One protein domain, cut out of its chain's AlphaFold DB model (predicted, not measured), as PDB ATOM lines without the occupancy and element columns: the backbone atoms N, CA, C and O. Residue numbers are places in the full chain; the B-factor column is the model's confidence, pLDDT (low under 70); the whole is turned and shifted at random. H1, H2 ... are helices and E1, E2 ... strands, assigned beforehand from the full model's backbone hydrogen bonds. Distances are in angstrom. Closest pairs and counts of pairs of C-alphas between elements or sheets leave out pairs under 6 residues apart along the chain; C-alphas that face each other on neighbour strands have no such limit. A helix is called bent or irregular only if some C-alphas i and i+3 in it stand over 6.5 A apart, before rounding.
ATOM      1  N   VAL A 168     233.125 166.510 156.763       90.81
ATOM      2  CA  VAL A 168     231.736 166.815 157.121       90.81
ATOM      3  C   VAL A 168     231.002 167.190 155.840       90.81
ATOM      4  O   VAL A 168     231.354 168.170 155.188       90.81
ATOM      5  N   ALA A 169     230.010 166.388 155.470       88.75
ATOM      6  CA  ALA A 169     229.265 166.582 154.234       88.75
ATOM      7  C   ALA A 169     228.110 167.562 154.440       88.75
ATOM      8  O   ALA A 169     227.953 168.497 153.668       88.75
ATOM      9  N   ARG A 170     227.320 167.345 155.497       90.75
ATOM     10  CA  ARG A 170     226.120 168.125 155.802       90.75
ATOM     11  C   ARG A 170     225.793 168.028 157.286       90.75
ATOM     12  O   ARG A 170     225.998 166.982 157.896       90.75
ATOM     13  N   ILE A 171     225.270 169.099 157.867       91.06
ATOM     14  CA  ILE A 171     224.716 169.099 159.223       91.06
ATOM     15  C   ILE A 171     223.340 169.752 159.134       91.06
ATOM     16  O   ILE A 171     223.229 170.885 158.680       91.06
ATOM     17  N   ASP A 172     222.311 169.036 159.575       89.19
ATOM     18  CA  ASP A 172     220.942 169.525 159.669       89.19
ATOM     19  C   ASP A 172     220.582 169.708 161.146       89.19
ATOM     20  O   ASP A 172     220.440 168.742 161.903       89.19
ATOM     21  N   LEU A 173     220.427 170.963 161.562       89.06
ATOM     22  CA  LEU A 173     219.921 171.321 162.886       89.06
ATOM     23  C   LEU A 173     218.451 171.700 162.736       89.06
ATOM     24  O   LEU A 173     218.126 172.758 162.203       89.06
ATOM     25  N   SER A 174     217.551 170.816 163.161       84.25
ATOM     26  CA  SER A 174     216.110 171.031 163.034       84.25
ATOM     27  C   SER A 174     215.385 170.705 164.333       84.25
ATOM     28  O   SER A 174     215.851 169.906 165.145       84.25
ATOM     29  N   SER A 175     214.177 171.246 164.495       74.81
ATOM     30  CA  SER A 175     213.283 170.876 165.601       74.81
ATOM     31  C   SER A 175     212.902 169.389 165.600       74.81
ATOM     32  O   SER A 175     212.526 168.848 166.637       74.81
ATOM     33  N   ARG A 176     213.025 168.705 164.452       73.19
ATOM     34  CA  ARG A 176     212.735 167.270 164.288       73.19
ATOM     35  C   ARG A 176     213.924 166.366 164.621       73.19
ATOM     36  O   ARG A 176     213.770 165.147 164.649       73.19
ATOM     37  N   GLY A 177     215.093 166.947 164.878       83.75
ATOM     38  CA  GLY A 177     216.310 166.223 165.205       83.75
ATOM     39  C   GLY A 177     217.555 166.944 164.705       83.75
ATOM     40  O   GLY A 177     217.531 167.636 163.686       83.75
ATOM     41  N   ASN A 178     218.647 166.738 165.434       90.44
ATOM     42  CA  ASN A 178     219.975 167.226 165.092       90.44
ATOM     43  C   ASN A 178     220.722 166.078 164.401       90.44
ATOM     44  O   ASN A 178     221.056 165.086 165.053       90.44
ATOM     45  N   ILE A 179     220.944 166.180 163.091       90.75
ATOM     46  CA  ILE A 179     221.526 165.105 162.280       90.75
ATOM     47  C   ILE A 179     222.802 165.603 161.599       90.75
ATOM     48  O   ILE A 179     222.810 166.642 160.952       90.75
ATOM     49  N   GLY A 180     223.893 164.854 161.739       87.31
ATOM     50  CA  GLY A 180     225.150 165.101 161.032       87.31
ATOM     51  C   GLY A 180     225.436 164.001 160.016       87.31
ATOM     52  O   GLY A 180     225.305 162.820 160.333       87.31
ATOM     53  N   PHE A 181     225.873 164.374 158.819       88.56
ATOM     54  CA  PHE A 181     226.339 163.465 157.778       88.56
ATOM     55  C   PHE A 181     227.827 163.690 157.511       88.56
ATOM     56  O   PHE A 181     228.260 164.798 157.186       88.56
ATOM     57  N   LEU A 182     228.616 162.622 157.624       89.06
ATOM     58  CA  LEU A 182     230.048 162.630 157.326       89.06
ATOM     59  C   LEU A 182     230.357 161.652 156.201       89.06
ATOM     60  O   LEU A 182     229.703 160.616 156.075       89.06
ATOM     61  N   ARG A 183     231.383 161.971 155.414       88.12
ATOM     62  CA  ARG A 183     231.878 161.154 154.308       88.12
ATOM     63  C   ARG A 183     233.370 160.907 154.468       88.12
ATOM     64  O   ARG A 183     234.138 161.794 154.845       88.12
ATOM     65  N   MET A 184     233.771 159.690 154.139       89.06
ATOM     66  CA  MET A 184     235.153 159.253 154.067       89.06
ATOM     67  C   MET A 184     235.345 158.559 152.725       89.06
ATOM     68  O   MET A 184     234.683 157.560 152.435       89.06
ATOM     69  N   LYS A 185     236.232 159.100 151.890       85.69
ATOM     70  CA  LYS A 185     236.588 158.474 150.616       85.69
ATOM     71  C   LYS A 185     237.708 157.470 150.856       85.69
ATOM     72  O   LYS A 185     238.797 157.840 151.280       85.69
ATOM     73  N   GLU A 186     237.433 156.206 150.574       86.00
ATOM     74  CA  GLU A 186     238.444 155.167 150.401       86.00
ATOM     75  C   GLU A 186     238.694 154.962 148.899       86.00
ATOM     76  O   GLU A 186     237.854 155.287 148.060       86.00
ATOM     77  N   SER A 187     239.835 154.376 148.537       83.88
ATOM     78  CA  SER A 187     240.246 154.162 147.138       83.88
ATOM     79  C   SER A 187     239.242 153.381 146.274       83.88
ATOM     80  O   SER A 187     239.295 153.461 145.052       83.88
ATOM     81  N   SER A 188     238.330 152.623 146.889       84.81
ATOM     82  CA  SER A 188     237.351 151.762 146.206       84.81
ATOM     83  C   SER A 188     235.901 151.984 146.645       84.81
ATOM     84  O   SER A 188     234.990 151.358 146.100       84.81
ATOM     85  N   ALA A 189     235.664 152.853 147.629       87.50
ATOM     86  CA  ALA A 189     234.335 153.078 148.174       87.50
ATOM     87  C   ALA A 189     234.222 154.417 148.899       87.50
ATOM     88  O   ALA A 189     235.188 154.929 149.457       87.50
ATOM     89  N   GLU A 190     233.006 154.935 148.974       89.38
ATOM     90  CA  GLU A 190     232.658 156.036 149.858       89.38
ATOM     91  C   GLU A 190     231.947 155.471 151.087       89.38
ATOM     92  O   GLU A 190     230.895 154.833 150.991       89.38
ATOM     93  N   ILE A 191     232.538 155.670 152.261       90.94
ATOM     94  CA  ILE A 191     231.899 155.346 153.534       90.94
ATOM     95  C   ILE A 191     231.216 156.608 154.030       90.94
ATOM     96  O   ILE A 191     231.826 157.675 154.091       90.94
ATOM     97  N   TRP A 192     229.958 156.480 154.429       92.56
ATOM     98  CA  TRP A 192     229.214 157.576 155.025       92.56
ATOM     99  C   TRP A 192     228.764 157.217 156.435       92.56
ATOM    100  O   TRP A 192     228.514 156.053 156.770       92.56
ATOM    101  N   PHE A 193     228.657 158.249 157.259       93.38
ATOM    102  CA  PHE A 193     228.176 158.166 158.625       93.38
ATOM    103  C   PHE A 193     226.995 159.109 158.790       93.38
ATOM    104  O   PHE A 193     227.091 160.280 158.427       93.38
ATOM    105  N   LYS A 194     225.899 158.605 159.358       94.12
ATOM    106  CA  LYS A 194     224.784 159.429 159.830       94.12
ATOM    107  C   LYS A 194     224.802 159.414 161.351       94.12
ATOM    108  O   LYS A 194     224.752 158.352 161.969       94.12
ATOM    109  N   VAL A 195     224.874 160.592 161.946       94.81
ATOM    110  CA  VAL A 195     224.942 160.806 163.389       94.81
ATOM    111  C   VAL A 195     223.641 161.447 163.820       94.81
ATOM    112  O   VAL A 195     223.332 162.550 163.385       94.81
ATOM    113  N   GLU A 196     222.883 160.775 164.677       95.12
ATOM    114  CA  GLU A 196     221.750 161.400 165.352       95.12
ATOM    115  C   GLU A 196     222.233 161.912 166.699       95.12
ATOM    116  O   GLU A 196     222.693 161.140 167.545       95.12
ATOM    117  N   MET A 197     222.158 163.224 166.883       95.38
ATOM    118  CA  MET A 197     222.577 163.894 168.101       95.38
ATOM    119  C   MET A 197     221.398 164.054 169.066       95.38
ATOM    120  O   MET A 197     220.225 164.026 168.685       95.38
ATOM    121  N   VAL A 198     221.712 164.217 170.345       94.81
ATOM    122  CA  VAL A 198     220.731 164.577 171.377       94.81
ATOM    123  C   VAL A 198     220.146 165.974 171.120       94.81
ATOM    124  O   VAL A 198     220.794 166.833 170.520       94.81
ATOM    125  N   HIS A 199     218.911 166.223 171.569       92.38
ATOM    126  CA  HIS A 199     218.229 167.506 171.335       92.38
ATOM    127  C   HIS A 199     218.944 168.681 172.026       92.38
ATOM    128  O   HIS A 199     219.060 169.752 171.440       92.38
ATOM    129  N   TRP A 200     219.510 168.446 173.213       93.06
ATOM    130  CA  TRP A 200     220.231 169.440 174.014       93.06
ATOM    131  C   TRP A 200     221.669 169.708 173.537       93.06
ATOM    132  O   TRP A 200     222.391 170.471 174.169       93.06
ATOM    133  N   VAL A 201     222.121 169.146 172.405       95.12
ATOM    134  CA  VAL A 201     223.461 169.458 171.853       95.12
ATOM    135  C   VAL A 201     223.645 170.958 171.581       95.12
ATOM    136  O   VAL A 201     224.764 171.454 171.606       95.12
ATOM    137  N   MET A 202     222.545 171.685 171.366       93.75
ATOM    138  CA  MET A 202     222.536 173.133 171.145       93.75
ATOM    139  C   MET A 202     222.573 173.961 172.437       93.75
ATOM    140  O   MET A 202     222.785 175.170 172.364       93.75
ATOM    141  N   GLU A 203     222.376 173.332 173.599       94.38
ATOM    142  CA  GLU A 203     222.511 173.971 174.916       94.38
ATOM    143  C   GLU A 203     223.983 174.032 175.363       94.38
ATOM    144  O   GLU A 203     224.374 174.944 176.089       94.38
ATOM    145  N   ASP A 204     224.829 173.104 174.893       96.19
ATOM    146  CA  ASP A 204     226.283 173.152 175.090       96.19
ATOM    147  C   ASP A 204     226.892 174.180 174.120       96.19
ATOM    148  O   ASP A 204     226.975 173.946 172.910       96.19
ATOM    149  N   SER A 205     227.325 175.329 174.651       95.06
ATOM    150  CA  SER A 205     227.866 176.445 173.861       95.06
ATOM    151  C   SER A 205     229.029 176.024 172.962       95.06
ATOM    152  O   SER A 205     229.085 176.404 171.795       95.06
ATOM    153  N   ARG A 206     229.915 175.153 173.456       94.69
ATOM    154  CA  ARG A 206     231.074 174.680 172.696       94.69
ATOM    155  C   ARG A 206     230.657 173.754 171.558       94.69
ATOM    156  O   ARG A 206     231.227 173.834 170.470       94.69
ATOM    157  N   ALA A 207     229.698 172.863 171.805       94.75
ATOM    158  CA  ALA A 207     229.169 171.984 170.766       94.75
ATOM    159  C   ALA A 207     228.441 172.795 169.684       94.75
ATOM    160  O   ALA A 207     228.707 172.599 168.498       94.75
ATOM    161  N   LYS A 208     227.604 173.754 170.093       94.44
ATOM    162  CA  LYS A 208     226.902 174.680 169.200       94.44
ATOM    163  C   LYS A 208     227.871 175.446 168.298       94.44
ATOM    164  O   LYS A 208     227.720 175.387 167.080       94.44
ATOM    165  N   ASP A 209     228.884 176.101 168.861       94.19
ATOM    166  CA  ASP A 209     229.841 176.904 168.090       94.19
ATOM    167  C   ASP A 209     230.612 176.060 167.069       94.19
ATOM    168  O   ASP A 209     230.823 176.473 165.925       94.19
ATOM    169  N   ASN A 210     231.003 174.842 167.455       94.88
ATOM    170  CA  ASN A 210     231.689 173.925 166.551       94.88
ATOM    171  C   ASN A 210     230.776 173.438 165.422       94.88
ATOM    172  O   ASN A 210     231.215 173.420 164.272       94.88
ATOM    173  N   LEU A 211     229.521 173.090 165.716       94.44
ATOM    174  CA  LEU A 211     228.556 172.682 164.694       94.44
ATOM    175  C   LEU A 211     228.259 173.828 163.722       94.44
ATOM    176  O   LEU A 211     228.281 173.607 162.515       94.44
ATOM    177  N   VAL A 212     228.074 175.055 164.221       93.38
ATOM    178  CA  VAL A 212     227.875 176.255 163.390       93.38
ATOM    179  C   VAL A 212     229.079 176.515 162.491       93.38
ATOM    180  O   VAL A 212     228.920 176.689 161.283       93.38
ATOM    181  N   ARG A 213     230.297 176.446 163.037       94.00
ATOM    182  CA  ARG A 213     231.521 176.585 162.238       94.00
ATOM    183  C   ARG A 213     231.624 175.503 161.162       94.00
ATOM    184  O   ARG A 213     232.019 175.793 160.037       94.00
ATOM    185  N   ARG A 214     231.283 174.253 161.488       93.31
ATOM    186  CA  ARG A 214     231.338 173.129 160.538       93.31
ATOM    187  C   ARG A 214     230.246 173.206 159.474       93.31
ATOM    188  O   ARG A 214     230.526 172.827 158.344       93.31
ATOM    189  N   MET A 215     229.064 173.730 159.797       89.62
ATOM    190  CA  MET A 215     228.009 174.006 158.816       89.62
ATOM    191  C   MET A 215     228.486 174.975 157.734       89.62
ATOM    192  O   MET A 215     228.243 174.714 156.566       89.62
ATOM    193  N   GLY A 216     229.228 176.029 158.099       88.75
ATOM    194  CA  GLY A 216     229.774 176.982 157.122       88.75
ATOM    195  C   GLY A 216     230.839 176.400 156.181       88.75
ATOM    196  O   GLY A 216     231.096 176.967 155.127       88.75
ATOM    197  N   ILE A 217     231.460 175.273 156.549       87.81
ATOM    198  CA  ILE A 217     232.470 174.574 155.733       87.81
ATOM    199  C   ILE A 217     231.834 173.440 154.912       87.81
ATOM    200  O   ILE A 217     232.362 173.042 153.872       87.81
ATOM    201  N   ALA A 218     230.723 172.879 155.394       87.06
ATOM    202  CA  ALA A 218     230.038 171.766 154.757       87.06
ATOM    203  C   ALA A 218     229.492 172.190 153.384       87.06
ATOM    204  O   ALA A 218     228.846 173.224 153.249       87.06
ATOM    205  N   LYS A 219     229.751 171.381 152.351       78.38
ATOM    206  CA  LYS A 219     229.254 171.648 150.996       78.38
ATOM    207  C   LYS A 219     227.771 171.278 150.927       78.38
ATOM    208  O   LYS A 219     227.433 170.097 150.940       78.38
ATOM    209  N   THR A 220     226.913 172.289 150.850       67.38
ATOM    210  CA  THR A 220     225.454 172.192 151.027       67.38
ATOM    211  C   THR A 220     224.743 171.287 150.010       67.38
ATOM    212  O   THR A 220     223.693 170.730 150.326       67.38
ATOM    213  N   ASP A 221     225.327 171.060 148.830       72.44
ATOM    214  CA  ASP A 221     224.579 170.522 147.681       72.44
ATOM    215  C   ASP A 221     224.628 168.997 147.513       72.44
ATOM    216  O   ASP A 221     224.053 168.453 146.571       72.44
ATOM    217  N   GLN A 222     225.309 168.261 148.397       70.00
ATOM    218  CA  GLN A 222     225.390 166.803 148.264       70.00
ATOM    219  C   GLN A 222     224.361 166.085 149.135       70.00
ATOM    220  O   GLN A 222     224.582 165.858 150.330       70.00
ATOM    221  N   GLU A 223     223.265 165.643 148.512       75.81
ATOM    222  CA  GLU A 223     222.308 164.744 149.157       75.81
ATOM    223  C   GLU A 223     223.006 163.475 149.674       75.81
ATOM    224  O   GLU A 223     223.895 162.925 149.004       75.81
ATOM    225  N   PRO A 224     222.659 163.007 150.887       70.75
ATOM    226  CA  PRO A 224     223.205 161.768 151.410       70.75
ATOM    227  C   PRO A 224     222.840 160.612 150.467       70.75
ATOM    228  O   PRO A 224     221.718 160.564 149.959       70.75
ATOM    229  N   PRO A 225     223.763 159.667 150.223       76.31
ATOM    230  CA  PRO A 225     223.462 158.520 149.378       76.31
ATOM    231  C   PRO A 225     222.253 157.767 149.945       76.31
ATOM    232  O   PRO A 225     222.233 157.432 151.129       76.31
ATOM    233  N   GLN A 226     221.271 157.454 149.095       78.31
ATOM    234  CA  GLN A 226     220.026 156.759 149.473       78.31
ATOM    235  C   GLN A 226     220.227 155.286 149.889       78.31
ATOM    236  O   GLN A 226     219.289 154.496 149.937       78.31
ATOM    237  N   THR A 227     221.457 154.875 150.186       77.50
ATOM    238  CA  THR A 227     221.752 153.520 150.647       77.50
ATOM    239  C   THR A 227     221.266 153.302 152.078       77.50
ATOM    240  O   THR A 227     221.435 154.165 152.937       77.50
ATOM    241  N   PHE A 228     220.736 152.113 152.362       74.81
ATOM    242  CA  PHE A 228     220.413 151.694 153.723       74.81
ATOM    243  C   PHE A 228     221.707 151.483 154.524       74.81
ATOM    244  O   PHE A 228     222.547 150.658 154.165       74.81
ATOM    245  N   GLY A 229     221.890 152.258 155.593       76.62
ATOM    246  CA  GLY A 229     222.995 152.075 156.536       76.62
ATOM    247  C   GLY A 229     222.627 151.099 157.647       76.62
ATOM    248  O   GLY A 229     221.465 151.014 158.045       76.62
ATOM    249  N   SER A 230     223.626 150.410 158.193       82.19
ATOM    250  CA  SER A 230     223.457 149.609 159.406       82.19
ATOM    251  C   SER A 230     223.678 150.488 160.635       82.19
ATOM    252  O   SER A 230     224.629 151.275 160.688       82.19
ATOM    253  N   GLU A 231     222.811 150.353 161.639       87.56
ATOM    254  CA  GLU A 231     223.021 150.979 162.947       87.56
ATOM    255  C   GLU A 231     224.257 150.353 163.605       87.56
ATOM    256  O   GLU A 231     224.342 149.135 163.781       87.56
ATOM    257  N   LEU A 232     225.245 151.181 163.939       81.69
ATOM    258  CA  LEU A 232     226.409 150.751 164.698       81.69
ATOM    259  C   LEU A 232     226.052 150.778 166.178       81.69
ATOM    260  O   LEU A 232     225.711 151.823 166.734       81.69
ATOM    261  N   LYS A 233     226.218 149.640 166.853       80.62
ATOM    262  CA  LYS A 233     226.198 149.619 168.314       80.62
ATOM    263  C   LYS A 233     227.366 150.467 168.818       80.62
ATOM    264  O   LYS A 233     228.524 150.132 168.585       80.62
ATOM    265  N   LEU A 234     227.060 151.555 169.526       72.38
ATOM    266  CA  LEU A 234     228.040 152.531 170.034       72.38
ATOM    267  C   LEU A 234     229.197 151.879 170.816       72.38
ATOM    268  O   LEU A 234     230.335 152.337 170.741       72.38
ATOM    269  N   LEU A 235     228.919 150.774 171.514       61.22
ATOM    270  CA  LEU A 235     229.905 150.010 172.284       61.22
ATOM    271  C   LEU A 235     230.912 149.241 171.412       61.22
ATOM    272  O   LEU A 235     232.031 149.000 171.854       61.22
ATOM    273  N   GLU A 236     230.542 148.862 170.189       71.88
ATOM    274  CA  GLU A 236     231.356 147.989 169.335       71.88
ATOM    275  C   GLU A 236     232.396 148.765 168.510       71.88
ATOM    276  O   GLU A 236     233.367 148.173 168.044       71.88
ATOM    277  N   SER A 237     232.256 150.091 168.367       79.69
ATOM    278  CA  SER A 237     233.226 150.906 167.623       79.69
ATOM    279  C   SER A 237     233.532 152.253 168.275       79.69
ATOM    280  O   SER A 237     233.338 153.322 167.688       79.69
ATOM    281  N   LYS A 238     234.084 152.206 169.494       88.12
ATOM    282  CA  LYS A 238     234.550 153.405 170.210       88.12
ATOM    283  C   LYS A 238     235.524 154.245 169.374       88.12
ATOM    284  O   LYS A 238     235.466 155.465 169.393       88.12
ATOM    285  N   HIS A 239     236.386 153.605 168.585       89.69
ATOM    286  CA  HIS A 239     237.321 154.325 167.719       89.69
ATOM    287  C   HIS A 239     236.608 155.131 166.622       89.69
ATOM    288  O   HIS A 239     236.889 156.315 166.461       89.69
ATOM    289  N   THR A 240     235.645 154.531 165.910       89.94
ATOM    290  CA  THR A 240     234.855 155.243 164.891       89.94
ATOM    291  C   THR A 240     234.027 156.358 165.512       89.94
ATOM    292  O   THR A 240     233.987 157.455 164.964       89.94
ATOM    293  N   LEU A 241     233.405 156.105 166.669       93.12
ATOM    294  CA  LEU A 241     232.668 157.132 167.398       93.12
ATOM    295  C   LEU A 241     233.570 158.332 167.704       93.12
ATOM    296  O   LEU A 241     233.182 159.459 167.417       93.12
ATOM    297  N   ASN A 242     234.789 158.091 168.192       93.00
ATOM    298  CA  ASN A 242     235.748 159.145 168.529       93.00
ATOM    299  C   ASN A 242     236.202 159.944 167.311       93.00
ATOM    300  O   ASN A 242     236.388 161.154 167.400       93.00
ATOM    301  N   GLN A 243     236.373 159.292 166.164       92.12
ATOM    302  CA  GLN A 243     236.709 159.992 164.929       92.12
ATOM    303  C   GLN A 243     235.554 160.862 164.436       92.12
ATOM    304  O   GLN A 243     235.763 162.018 164.076       92.12
ATOM    305  N   VAL A 244     234.332 160.330 164.468       93.81
ATOM    306  CA  VAL A 244     233.123 161.047 164.054       93.81
ATOM    307  C   VAL A 244     232.858 162.251 164.962       93.81
ATOM    308  O   VAL A 244     232.609 163.352 164.474       93.81
ATOM    309  N   THR A 245     232.966 162.076 166.278       94.81
ATOM    310  CA  THR A 245     232.768 163.155 167.256       94.81
ATOM    311  C   THR A 245     233.862 164.215 167.147       94.81
ATOM    312  O   THR A 245     233.555 165.407 167.157       94.81
ATOM    313  N   LYS A 246     235.119 163.806 166.923       94.94
ATOM    314  CA  LYS A 246     236.241 164.717 166.647       94.94
ATOM    315  C   LYS A 246     236.030 165.520 165.361       94.94
ATOM    316  O   LYS A 246     236.263 166.726 165.367       94.94
ATOM    317  N   ALA A 247     235.565 164.885 164.285       93.62
ATOM    318  CA  ALA A 247     235.284 165.563 163.020       93.62
ATOM    319  C   ALA A 247     234.168 166.616 163.172       93.62
ATOM    320  O   ALA A 247     234.313 167.746 162.698       93.62
ATOM    321  N   LEU A 248     233.108 166.287 163.919       94.25
ATOM    322  CA  LEU A 248     232.016 167.214 164.245       94.25
ATOM    323  C   LEU A 248     232.383 168.263 165.311       94.25
ATOM    324  O   LEU A 248     231.684 169.263 165.445       94.25
ATOM    325  N   GLY A 249     233.464 168.064 166.069       95.12
ATOM    326  CA  GLY A 249     233.844 168.946 167.176       95.12
ATOM    327  C   GLY A 249     232.907 168.857 168.387       95.12
ATOM    328  O   GLY A 249     232.777 169.824 169.135       95.12
ATOM    329  N   ILE A 250     232.255 167.712 168.597       96.69
ATOM    330  CA  ILE A 250     231.325 167.478 169.715       96.69
ATOM    331  C   ILE A 250     231.849 166.370 170.633       96.69
ATOM    332  O   ILE A 250     232.634 165.527 170.219       96.69
ATOM    333  N   GLY A 251     231.421 166.348 171.897       95.62
ATOM    334  CA  GLY A 251     231.707 165.218 172.797       95.62
ATOM    335  C   GLY A 251     230.871 163.966 172.482       95.62
ATOM    336  O   GLY A 251     229.736 164.094 172.030       95.62
ATOM    337  N   GLU A 252     231.388 162.771 172.807       95.56
ATOM    338  CA  GLU A 252     230.686 161.475 172.647       95.56
ATOM    339  C   GLU A 252     229.287 161.466 173.287       95.56
ATOM    340  O   GLU A 252     228.353 160.901 172.726       95.56
ATOM    341  N   ARG A 253     229.117 162.172 174.417       94.88
ATOM    342  CA  ARG A 253     227.837 162.319 175.137       94.88
ATOM    343  C   ARG A 253     226.698 162.917 174.301       94.88
ATOM    344  O   ARG A 253     225.541 162.774 174.677       94.88
ATOM    345  N   HIS A 254     227.020 163.606 173.205       96.69
ATOM    346  CA  HIS A 254     226.028 164.243 172.344       96.69
ATOM    347  C   HIS A 254     225.530 163.325 171.224       96.69
ATOM    348  O   HIS A 254     224.595 163.696 170.518       96.69
ATOM    349  N   VAL A 255     226.126 162.142 171.046       95.75
ATOM    350  CA  VAL A 255     225.730 161.180 170.012       95.75
ATOM    351  C   VAL A 255     224.713 160.202 170.589       95.75
ATOM    352  O   VAL A 255     225.020 159.428 171.491       95.75
ATOM    353  N   ARG A 256     223.496 160.217 170.042       94.69
ATOM    354  CA  ARG A 256     222.417 159.293 170.410       94.69
ATOM    355  C   ARG A 256     222.492 158.000 169.605       94.69
ATOM    356  O   ARG A 256     222.371 156.922 170.178       94.69
ATOM    357  N   LYS A 257     222.657 158.113 168.284       94.75
ATOM    358  CA  LYS A 257     222.801 156.973 167.369       94.75
ATOM    359  C   LYS A 257     223.840 157.268 166.305       94.75
ATOM    360  O   LYS A 257     224.001 158.412 165.879       94.75
ATOM    361  N   LEU A 258     224.515 156.217 165.859       94.38
ATOM    362  CA  LEU A 258     225.487 156.276 164.780       94.38
ATOM    363  C   LEU A 258     225.144 155.199 163.755       94.38
ATOM    364  O   LEU A 258     225.099 154.017 164.080       94.38
ATOM    365  N   PHE A 259     224.933 155.606 162.513       93.00
ATOM    366  CA  PHE A 259     224.743 154.707 161.384       93.00
ATOM    367  C   PHE A 259     225.959 154.781 160.478       93.00
ATOM    368  O   PHE A 259     226.550 155.850 160.303       93.00
ATOM    369  N   ARG A 260     226.303 153.647 159.878       92.75
ATOM    370  CA  ARG A 260     227.361 153.547 158.877       92.75
ATOM    371  C   ARG A 260     226.818 152.849 157.646       92.75
ATOM    372  O   ARG A 260     226.218 151.780 157.750       92.75
ATOM    373  N   GLY A 261     227.098 153.419 156.486       90.75
ATOM    374  CA  GLY A 261     226.892 152.752 155.210       90.75
ATOM    375  C   GLY A 261     228.116 152.865 154.316       90.75
ATOM    376  O   GLY A 261     229.088 153.559 154.624       90.75
ATOM    377  N   LYS A 262     228.081 152.110 153.221       91.38
ATOM    378  CA  LYS A 262     229.159 152.036 152.242       91.38
ATOM    379  C   LYS A 262     228.549 152.048 150.848       91.38
ATOM    380  O   LYS A 262     227.690 151.224 150.552       91.38
ATOM    381  N   VAL A 263     229.023 152.956 150.007       89.25
ATOM    382  CA  VAL A 263     228.716 153.006 148.579       89.25
ATOM    383  C   VAL A 263     229.958 152.526 147.842       89.25
ATOM    384  O   VAL A 263     231.037 153.096 147.994       89.25
ATOM    385  N   MET A 264     229.834 151.442 147.083       87.50
ATOM    386  CA  MET A 264     230.922 150.980 146.222       87.50
ATOM    387  C   MET A 264     230.953 151.862 144.975       87.50
ATOM    388  O   MET A 264     229.908 152.081 144.364       87.50
ATOM    389  N   PHE A 265     232.131 152.343 144.572       84.12
ATOM    390  CA  PHE A 265     232.261 152.938 143.246       84.12
ATOM    391  C   PHE A 265     232.113 151.798 142.235       84.12
ATOM    392  O   PHE A 265     232.986 150.934 142.140       84.12
TER     393      PHE A 265
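Overview. This is residues 168 to 265 of the 353 residues of the protein "C2H2-type domain-containing protein" of Mytilus coruscus (UniProt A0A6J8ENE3). A twisted sheet of five strands forms a wall with its helices over one face: H3 crosses its middle, H2 covers the E1 edge, and small H1 sits near one end of E2. A long stretch without named elements, residues 218 to 229, leads from H2 to E4 at the opposite edge. The 98 printed residues include E1 E2 E3 H1 H2 E4 H3 E5 along the chain; the sheet, E1 - E2 - E3 - E5 - E4, is antiparallel and the class mixed. The whole is compact, radius of gyration of the C-alphas 12.9 A, spanning 39 by 32 by 23 A.

Along the chain. E1, residues 168 to 174, begins at C-alpha (231.736, 166.815, 157.121). E2 is 177 to 186, 28.8 A long; E3 is 189 to 197, 25.5 A; E4 is 230 to 232; E5 is 255 to 264, 26.4 A, ending at C-alpha (230.922, 150.980, 146.222). H1 is 199 to 202, irregular, with C-alphas 199 and 202 7.1 A apart; H2 is 205 to 217, 18.8 A; H3 is 238 to 248, 15.3 A.

Arrangement. E1 E2 E3 form a meander, each strand the antiparallel neighbour of the one before; N 172 and O 179 are 2.8 A apart, N 184 and O 191 2.8 A. E5 is the antiparallel neighbour of E3, with N 259 and O 194 within hydrogen-bond range at 2.8 A, and of E4, with N 232 and O 258 within hydrogen-bond range at 2.8 A. E3, H1 H2, E4 make a split strand-helix-strand unit, E5 between its strands, with a right-handed crossover. H2 and H3 on one face make two layers: H3 runs across the strands, 84 degrees to E5 on the local plane, at a height over the sheet of 9.3 A, with C-alphas Leu 241 and Leu 258 closest to E5 at 7.7 A; H2 runs slantwise, 53 degrees to E1 on the local plane, at 9.7 A. H2, with residues 210 to 214 alone, and H3 only just touch, with 3 pairs of C-alphas within 8 A, the closest Leu 211 and Leu 248 at 6.5 A. Every O i to N i+4 pair is within hydrogen-bond range in H3, 8 of 9 in H2; H1 is too short for one.

Size, cuts and confidence. The C-alphas farthest apart, Glu 203 and Phe 265, are 39.2 A apart. The printed part has no cut; the link H2 to E4 is long. Mean pLDDT of the printed part is 88.2, with residues 220 and 235 under 70.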